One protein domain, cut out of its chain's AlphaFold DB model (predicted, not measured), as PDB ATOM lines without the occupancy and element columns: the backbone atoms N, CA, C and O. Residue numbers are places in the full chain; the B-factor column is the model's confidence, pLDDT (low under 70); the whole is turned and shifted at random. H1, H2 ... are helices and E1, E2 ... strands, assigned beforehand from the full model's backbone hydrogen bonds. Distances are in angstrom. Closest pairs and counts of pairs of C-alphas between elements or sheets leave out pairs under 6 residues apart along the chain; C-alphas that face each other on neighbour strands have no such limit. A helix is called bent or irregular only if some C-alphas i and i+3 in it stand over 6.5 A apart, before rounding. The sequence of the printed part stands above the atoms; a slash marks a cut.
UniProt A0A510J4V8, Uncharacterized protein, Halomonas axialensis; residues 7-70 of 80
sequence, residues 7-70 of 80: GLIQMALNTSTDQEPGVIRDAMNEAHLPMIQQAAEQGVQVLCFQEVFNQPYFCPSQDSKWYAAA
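This is residues 7 to 70 of the 80 residues of an uncharacterized protein of Halomonas axialensis (UniProt A0A510J4V8). A narrow rod, with the bent helix H1 laid along its length as two arms, H1a and then H1b. At one end a small ribbon of two parallel strands, E1 and E2, sits close to H1b; at the other end the short helix H2 packs on H1a, and residues 59 to 64 stick out. The 64 printed residues hold two named helices and two named strands in the order E1, H1, E2, H2, the class is mixed, and the sheet's order is E1, E2. E1, H1 and E2 form a strand-helix-strand unit, two parallel neighbour strands joined through a helix, with a right-handed crossover. The whole is only just loose, close to compact, with a radius of gyration of the C-alphas of 13.1 A and spans of 41 by 17 by 17 A.

E1 is residues 7 to 9, with C-alpha 7 at (142.511, 183.880, 179.121). E2 is residues 46 to 49, 10.4 A from first to last C-alpha. H1, residues 21 to 41, was assigned as one helix by its hydrogen bonds but is bent: C-alphas 31 and 34 are 6.7 A apart. Its arm H1a, residues 21 to 31, is 15.2 A long and begins at C-alpha 21, (146.484, 158.875, 172.411). Its arm H1b, residues 34 to 41, is 10.5 A long. H2, residues 64 to 69, is 10.0 A long and ends at C-alpha 69, (150.837, 161.598, 171.113).

E1 and E2 are parallel, with 19 degrees between their directions. N 7 and O 46 are within hydrogen-bond range at 2.8 A, and N 48 and O 7 at 3.0 A. The closest C-alphas of E1 and H1b are those of Gly 7 and Ala 39, 6.7 A apart. The closest of H1b and E2 are those of Ala 39 and Leu 47, 7.7 A apart. H1a and H1b stand at a steep tilt of 41 degrees. H1a and H2 touch, with the C-alphas of Pro 21 and Ala 69 closest at 5.3 A. They run the same way at a steep tilt of 42 degrees. H1b and H2 are apart, and so are E1 and H2. In H1a and H1b every O i to N i+4 pair is within hydrogen-bond range; in H2 it is 0 of 2, beside 3 of 3 O i to N i+3 pairs.

The two C-alphas farthest apart, those of Gly 43 and Gln 62, are 41.4 A from each other. The printed part has no cut. The links E1 to H1 and E2 to H2 are long, and the link H1 to E2 is tight. Residues 50 to 63 hold no named element. The mean pLDDT of the printed part is 96.7, and no printed residue is under 70.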
ATOM      1  N   GLY A   7     143.171 185.029 178.513       98.38
ATOM      2  CA  GLY A   7     142.511 183.880 179.121       98.38
ATOM      3  C   GLY A   7     143.470 182.705 179.278       98.38
ATOM      4  O   GLY A   7     144.375 182.512 178.467       98.38
ATOM      5  N   LEU A   8     143.244 181.912 180.320       98.44
ATOM      6  CA  LEU A   8     143.912 180.638 180.560       98.44
ATOM      7  C   LEU A   8     142.826 179.582 180.757       98.44
ATOM      8  O   LEU A   8     141.959 179.760 181.612       98.44
ATOM      9  N   ILE A   9     142.873 178.504 179.979       98.44
ATOM     10  CA  ILE A   9     142.009 177.341 180.186       98.44
ATOM     11  C   ILE A   9     142.787 176.280 180.957       98.44
ATOM     12  O   ILE A   9     143.905 175.921 180.581       98.44
ATOM     13  N   GLN A  10     142.170 175.784 182.030       97.75
ATOM     14  CA  GLN A  10     142.655 174.647 182.799       97.75
ATOM     15  C   GLN A  10     141.522 173.640 182.989       97.75
ATOM     16  O   GLN A  10     140.428 174.016 183.414       97.75
ATOM     17  N   MET A  11     141.784 172.368 182.697       96.25
ATOM     18  CA  MET A  11     140.841 171.280 182.940       96.25
ATOM     19  C   MET A  11     141.552 169.974 183.297       96.25
ATOM     20  O   MET A  11     142.714 169.747 182.953       96.25
ATOM     21  N   ALA A  12     140.824 169.104 183.994       96.81
ATOM     22  CA  ALA A  12     141.243 167.727 184.203       96.81
ATOM     23  C   ALA A  12     141.044 166.899 182.922       96.81
ATOM     24  O   ALA A  12     140.296 167.288 182.026       96.81
ATOM     25  N   LEU A  13     141.703 165.743 182.854       96.94
ATOM     26  CA  LEU A  13     141.474 164.763 181.796       96.94
ATOM     27  C   LEU A  13     140.026 164.244 181.874       96.94
ATOM     28  O   LEU A  13     139.606 163.757 182.922       96.94
ATOM     29  N   ASN A  14     139.288 164.305 180.765       94.94
ATOM     30  CA  ASN A  14     137.865 163.940 180.705       94.94
ATOM     31  C   ASN A  14     137.610 162.557 180.076       94.94
ATOM     32  O   ASN A  14     136.491 162.245 179.673       94.94
ATOM     33  N   THR A  15     138.641 161.720 179.967       96.94
ATOM     34  CA  THR A  15     138.557 160.370 179.392       96.94
ATOM     35  C   THR A  15     139.562 159.427 180.066       96.94
ATOM     36  O   THR A  15     140.388 159.869 180.864       96.94
ATOM     37  N   SER A  16     139.484 158.123 179.785       96.75
ATOM     38  CA  SER A  16     140.405 157.129 180.359       96.75
ATOM     39  C   SER A  16     141.768 157.148 179.662       96.75
ATOM     40  O   SER A  16     141.853 157.234 178.438       96.75
ATOM     41  N   THR A  17     142.836 156.961 180.440       96.19
ATOM     42  CA  THR A  17     144.199 156.742 179.930       96.19
ATOM     43  C   THR A  17     144.395 155.373 179.278       96.19
ATOM     44  O   THR A  17     145.457 155.127 178.709       96.19
ATOM     45  N   ASP A  18     143.404 154.480 179.345       96.19
ATOM     46  CA  ASP A  18     143.423 153.185 178.648       96.19
ATOM     47  C   ASP A  18     143.193 153.335 177.139       96.19
ATOM     48  O   ASP A  18     143.511 152.430 176.375       96.19
ATOM     49  N   GLN A  19     142.664 154.482 176.706       97.25
ATOM     50  CA  GLN A  19     142.447 154.795 175.299       97.25
ATOM     51  C   GLN A  19     143.772 155.037 174.557       97.25
ATOM     52  O   GLN A  19     144.819 155.313 175.157       97.25
ATOM     53  N   GLU A  20     143.708 154.967 173.228       97.25
ATOM     54  CA  GLU A  20     144.813 155.372 172.359       97.25
ATOM     55  C   GLU A  20     144.995 156.902 172.390       97.25
ATOM     56  O   GLU A  20     143.994 157.628 172.426       97.25
ATOM     57  N   PRO A  21     146.233 157.433 172.309       97.00
ATOM     58  CA  PRO A  21     146.484 158.875 172.411       97.00
ATOM     59  C   PRO A  21     145.672 159.744 171.444       97.00
ATOM     60  O   PRO A  21     145.275 160.851 171.798       97.00
ATOM     61  N   GLY A  22     145.379 159.249 170.237       96.25
ATOM     62  CA  GLY A  22     144.536 159.964 169.274       96.25
ATOM     63  C   GLY A  22     143.092 160.144 169.754       96.25
ATOM     64  O   GLY A  22     142.532 161.223 169.603       96.25
ATOM     65  N   VAL A  23     142.517 159.124 170.400       97.44
ATOM     66  CA  VAL A  23     141.159 159.185 170.971       97.44
ATOM     67  C   VAL A  23     141.125 160.148 172.156       97.44
ATOM     68  O   VAL A  23     140.180 160.919 172.305       97.44
ATOM     69  N   ILE A  24     142.177 160.138 172.982       97.75
ATOM     70  CA  ILE A  24     142.309 161.068 174.108       97.75
ATOM     71  C   ILE A  24     142.381 162.511 173.611       97.75
ATOM     72  O   ILE A  24     141.651 163.364 174.114       97.75
ATOM     73  N   ARG A  25     143.216 162.768 172.599       96.50
ATOM     74  CA  ARG A  25     143.341 164.083 171.969       96.50
ATOM     75  C   ARG A  25     141.993 164.609 171.502       96.50
ATOM     76  O   ARG A  25     141.662 165.747 171.817       96.50
ATOM     77  N   ASP A  26     141.249 163.808 170.746       96.50
ATOM     78  CA  ASP A  26     139.988 164.245 170.143       96.50
ATOM     79  C   ASP A  26     138.959 164.583 171.233       96.50
ATOM     80  O   ASP A  26     138.429 165.696 171.245       96.50
ATOM     81  N   ALA A  27     138.821 163.716 172.245       97.56
ATOM     82  CA  ALA A  27     137.947 163.955 173.395       97.56
ATOM     83  C   ALA A  27     138.333 165.216 174.191       97.56
ATOM     84  O   ALA A  27     137.473 165.988 174.626       97.56
ATOM     85  N   MET A  28     139.632 165.450 174.393       97.75
ATOM     86  CA  MET A  28     140.100 166.644 175.090       97.75
ATOM     87  C   MET A  28     139.903 167.900 174.245       97.75
ATOM     88  O   MET A  28     139.456 168.911 174.781       97.75
ATOM     89  N   ASN A  29     140.169 167.860 172.940       96.25
ATOM     90  CA  ASN A  29     139.906 168.985 172.045       96.25
ATOM     91  C   ASN A  29     138.420 169.373 172.090       96.25
ATOM     92  O   ASN A  29     138.099 170.542 172.295       96.25
ATOM     93  N   GLU A  30     137.520 168.392 171.997       97.00
ATOM     94  CA  GLU A  30     136.069 168.588 172.098       97.00
ATOM     95  C   GLU A  30     135.657 169.209 173.439       97.00
ATOM     96  O   GLU A  30     134.843 170.132 173.463       97.00
ATOM     97  N   ALA A  31     136.270 168.785 174.548       97.31
ATOM     98  CA  ALA A  31     136.028 169.371 175.866       97.31
ATOM     99  C   ALA A  31     136.505 170.834 175.986       97.31
ATOM    100  O   ALA A  31     135.927 171.604 176.757       97.31
ATOM    101  N   HIS A  32     137.534 171.239 175.233       97.62
ATOM    102  CA  HIS A  32     138.047 172.614 175.233       97.62
ATOM    103  C   HIS A  32     137.196 173.574 174.391       97.62
ATOM    104  O   HIS A  32     137.112 174.754 174.742       97.62
ATOM    105  N   LEU A  33     136.533 173.105 173.326       97.19
ATOM    106  CA  LEU A  33     135.769 173.964 172.403       97.19
ATOM    107  C   LEU A  33     134.744 174.882 173.106       97.19
ATOM    108  O   LEU A  33     134.754 176.083 172.820       97.19
ATOM    109  N   PRO A  34     133.915 174.413 174.063       98.12
ATOM    110  CA  PRO A  34     132.978 175.288 174.769       98.12
ATOM    111  C   PRO A  34     133.671 176.379 175.596       98.12
ATOM    112  O   PRO A  34     133.172 177.498 175.691       98.12
ATOM    113  N   MET A  35     134.837 176.083 176.177       98.25
ATOM    114  CA  MET A  35     135.601 177.056 176.966       98.25
ATOM    115  C   MET A  35     136.270 178.105 176.074       98.25
ATOM    116  O   MET A  35     136.322 179.280 176.435       98.25
ATOM    117  N   ILE A  36     136.738 177.704 174.888       98.31
ATOM    118  CA  ILE A  36     137.252 178.625 173.865       98.31
ATOM    119  C   ILE A  36     136.134 179.571 173.412       98.31
ATOM    120  O   ILE A  36     136.340 180.785 173.367       98.31
ATOM    121  N   GLN A  37     134.936 179.039 173.156       98.44
ATOM    122  CA  GLN A  37     133.761 179.836 172.801       98.44
ATOM    123  C   GLN A  37     133.401 180.836 173.912       98.44
ATOM    124  O   GLN A  37     133.215 182.023 173.645       98.44
ATOM    125  N   GLN A  38     133.403 180.396 175.174       98.56
ATOM    126  CA  GLN A  38     133.166 181.272 176.323       98.56
ATOM    127  C   GLN A  38     134.233 182.377 176.443       98.56
ATOM    128  O   GLN A  38     133.919 183.519 176.786       98.56
ATOM    129  N   ALA A  39     135.502 182.065 176.170       98.62
ATOM    130  CA  ALA A  39     136.580 183.050 176.161       98.62
ATOM    131  C   ALA A  39     136.391 184.083 175.034       98.62
ATOM    132  O   ALA A  39     136.587 185.282 175.257       98.62
ATOM    133  N   ALA A  40     135.949 183.638 173.854       98.31
ATOM    134  CA  ALA A  40     135.633 184.508 172.723       98.31
ATOM    135  C   ALA A  40     134.464 185.459 173.038       98.31
ATOM    136  O   ALA A  40     134.598 186.668 172.848       98.31
ATOM    137  N   GLU A  41     133.364 184.955 173.609       98.50
ATOM    138  CA  GLU A  41     132.209 185.759 174.062       98.50
ATOM    139  C   GLU A  41     132.598 186.809 175.107       98.50
ATOM    140  O   GLU A  41     132.033 187.901 175.180       98.50
ATOM    141  N   GLN A  42     133.617 186.501 175.902       98.12
ATOM    142  CA  GLN A  42     134.189 187.399 176.888       98.12
ATOM    143  C   GLN A  42     135.162 188.438 176.308       98.12
ATOM    144  O   GLN A  42     135.655 189.275 177.073       98.12
ATOM    145  N   GLY A  43     135.465 188.398 175.009       97.94
ATOM    146  CA  GLY A  43     136.407 189.305 174.356       97.94
ATOM    147  C   GLY A  43     137.873 189.035 174.706       97.94
ATOM    148  O   GLY A  43     138.667 189.973 174.755       97.94
ATOM    149  N   VAL A  44     138.239 187.784 175.012       98.56
ATOM    150  CA  VAL A  44     139.645 187.383 175.188       98.56
ATOM    151  C   VAL A  44     140.386 187.497 173.853       98.56
ATOM    152  O   VAL A  44     139.906 187.037 172.824       98.56
ATOM    153  N   GLN A  45     141.570 188.108 173.876       98.00
ATOM    154  CA  GLN A  45     142.405 188.364 172.696       98.00
ATOM    155  C   GLN A  45     143.604 187.415 172.599       98.00
ATOM    156  O   GLN A  45     144.109 187.176 171.508       98.00
ATOM    157  N   VAL A  46     144.068 186.891 173.735       97.94
ATOM    158  CA  VAL A  46     145.115 185.865 173.811       97.94
ATOM    159  C   VAL A  46     144.637 184.783 174.759       97.94
ATOM    160  O   VAL A  46     144.328 185.068 175.915       97.94
ATOM    161  N   LEU A  47     144.575 183.552 174.268       98.31
ATOM    162  CA  LEU A  47     144.130 182.389 175.018       98.31
ATOM    163  C   LEU A  47     145.273 181.380 175.088       98.31
ATOM    164  O   LEU A  47     145.889 181.077 174.070       98.31
ATOM    165  N   CYS A  48     145.559 180.886 176.286       98.31
ATOM    166  CA  CYS A  48     146.570 179.863 176.518       98.31
ATOM    167  C   CYS A  48     145.937 178.624 177.160       98.31
ATOM    168  O   CYS A  48     144.927 178.725 177.865       98.31
ATOM    169  N   PHE A  49     146.565 177.473 176.946       98.06
ATOM    170  CA  PHE A  49     146.204 176.201 177.564       98.06
ATOM    171  C   PHE A  49     147.313 175.736 178.513       98.06
ATOM    172  O   PHE A  49     148.446 176.219 178.451       98.06
ATOM    173  N   GLN A  50     146.989 174.791 179.392       97.19
ATOM    174  CA  GLN A  50     147.979 174.106 180.223       97.19
ATOM    175  C   GLN A  50     148.991 173.299 179.386       97.19
ATOM    176  O   GLN A  50     148.744 172.968 178.226       97.19
ATOM    177  N   GLU A  51     150.134 172.955 179.981       96.56
ATOM    178  CA  GLU A  51     151.104 172.058 179.350       96.56
ATOM    179  C   GLU A  51     150.443 170.715 179.002       96.56
ATOM    180  O   GLU A  51     149.688 170.165 179.804       96.56
ATOM    181  N   VAL A  52     150.715 170.202 177.798       94.69
ATOM    182  CA  VAL A  52     150.137 168.948 177.287       94.69
ATOM    183  C   VAL A  52     148.593 168.914 177.371       94.69
ATOM    184  O   VAL A  52     147.999 167.906 177.736       94.69
ATOM    185  N   PHE A  53     147.919 170.025 177.047       96.50
ATOM    186  CA  PHE A  53     146.481 170.233 177.311       96.50
ATOM    187  C   PHE A  53     145.517 169.154 176.792       96.50
ATOM    188  O   PHE A  53     144.425 169.000 177.338       96.50
ATOM    189  N   ASN A  54     145.891 168.428 175.738       96.12
ATOM    190  CA  ASN A  54     145.054 167.424 175.090       96.12
ATOM    191  C   ASN A  54     145.497 165.976 175.357       96.12
ATOM    192  O   ASN A  54     145.033 165.062 174.680       96.12
ATOM    193  N   GLN A  55     146.373 165.747 176.337       96.62
ATOM    194  CA  GLN A  55     146.798 164.413 176.773       96.62
ATOM    195  C   GLN A  55     146.914 164.356 178.303       96.62
ATOM    196  O   GLN A  55     146.964 165.395 178.966       96.62
ATOM    197  N   PRO A  56     146.986 163.160 178.915       96.25
ATOM    198  CA  PRO A  56     147.448 163.053 180.290       96.25
ATOM    199  C   PRO A  56     148.893 163.538 180.415       96.25
ATOM    200  O   PRO A  56     149.694 163.438 179.484       96.25
ATOM    201  N   TYR A  57     149.267 163.953 181.621       94.56
ATOM    202  CA  TYR A  57     150.671 164.140 181.966       94.56
ATOM    203  C   TYR A  57     151.360 162.769 182.086       94.56
ATOM    204  O   TYR A  57     151.435 162.181 183.166       94.56
ATOM    205  N   PHE A  58     151.809 162.224 180.955       93.00
ATOM    206  CA  PHE A  58     152.332 160.859 180.839       93.00
ATOM    207  C   PHE A  58     153.826 160.726 181.165       93.00
ATOM    208  O   PHE A  58     154.336 159.612 181.170       93.00
ATOM    209  N   CYS A  59     154.529 161.817 181.484       89.50
ATOM    210  CA  CYS A  59     155.953 161.815 181.844       89.50
ATOM    211  C   CYS A  59     156.391 160.758 182.891       89.50
ATOM    212  O   CYS A  59     157.516 160.276 182.772       89.50
ATOM    213  N   PRO A  60     155.583 160.364 183.905       92.94
ATOM    214  CA  PRO A  60     155.959 159.273 184.815       92.94
ATOM    215  C   PRO A  60     155.726 157.858 184.243       92.94
ATOM    216  O   PRO A  60     156.107 156.877 184.878       92.94
ATOM    217  N   SER A  61     155.079 157.727 183.084       93.25
ATOM    218  CA  SER A  61     154.794 156.448 182.427       93.25
ATOM    219  C   SER A  61     155.987 155.952 181.605       93.25
ATOM    220  O   SER A  61     156.744 156.736 181.041       93.25
ATOM    221  N   GLN A  62     156.119 154.629 181.494       95.50
ATOM    222  CA  GLN A  62     157.070 153.961 180.595       95.50
ATOM    223  C   GLN A  62     156.383 153.338 179.370       95.50
ATOM    224  O   GLN A  62     157.029 152.649 178.584       95.50
ATOM    225  N   ASP A  63     155.073 153.543 179.211       96.38
ATOM    226  CA  ASP A  63     154.328 152.978 178.090       96.38
ATOM    227  C   ASP A  63     154.690 153.702 176.785       96.38
ATOM    228  O   ASP A  63     154.458 154.901 176.620       96.38
ATOM    229  N   SER A  64     155.251 152.954 175.835       96.81
ATOM    230  CA  SER A  64     155.669 153.482 174.535       96.81
ATOM    231  C   SER A  64     154.518 154.034 173.688       96.81
ATOM    232  O   SER A  64     154.780 154.808 172.766       96.81
ATOM    233  N   LYS A  65     153.251 153.702 173.997       96.62
ATOM    234  CA  LYS A  65     152.100 154.231 173.251       96.62
ATOM    235  C   LYS A  65     152.061 155.758 173.256       96.62
ATOM    236  O   LYS A  65     151.662 156.359 172.264       96.62
ATOM    237  N   TRP A  66     152.550 156.401 174.321       96.81
ATOM    238  CA  TRP A  66     152.550 157.860 174.449       96.81
ATOM    239  C   TRP A  66     153.413 158.569 173.403       96.81
ATOM    240  O   TRP A  66     153.178 159.739 173.119       96.81
ATOM    241  N   TYR A  67     154.356 157.879 172.757       94.81
ATOM    242  CA  TYR A  67     155.117 158.464 171.649       94.81
ATOM    243  C   TYR A  67     154.230 158.815 170.450       94.81
ATOM    244  O   TYR A  67     154.539 159.756 169.723       94.81
ATOM    245  N   ALA A  68     153.097 158.127 170.281       94.88
ATOM    246  CA  ALA A  68     152.109 158.454 169.257       94.88
ATOM    247  C   ALA A  68     151.328 159.750 169.550       94.88
ATOM    248  O   ALA A  68     150.622 160.238 168.674       94.88
ATOM    249  N   ALA A  69     151.449 160.318 170.758       94.56
ATOM    250  CA  ALA A  69     150.837 161.598 171.113       94.56
ATOM    251  C   ALA A  69     151.583 162.810 170.525       94.56
ATOM    252  O   ALA A  69     151.050 163.918 170.534       94.56
ATOM    253  N   ALA A  70     152.823 162.625 170.058       94.06
ATOM    254  CA  ALA A  70     153.607 163.697 169.464       94.06
ATOM    255  C   ALA A  70     153.070 164.060 168.074       94.06
ATOM    256  O   ALA A  70     152.900 163.201 167.208       94.06
TER     257      ALA A  70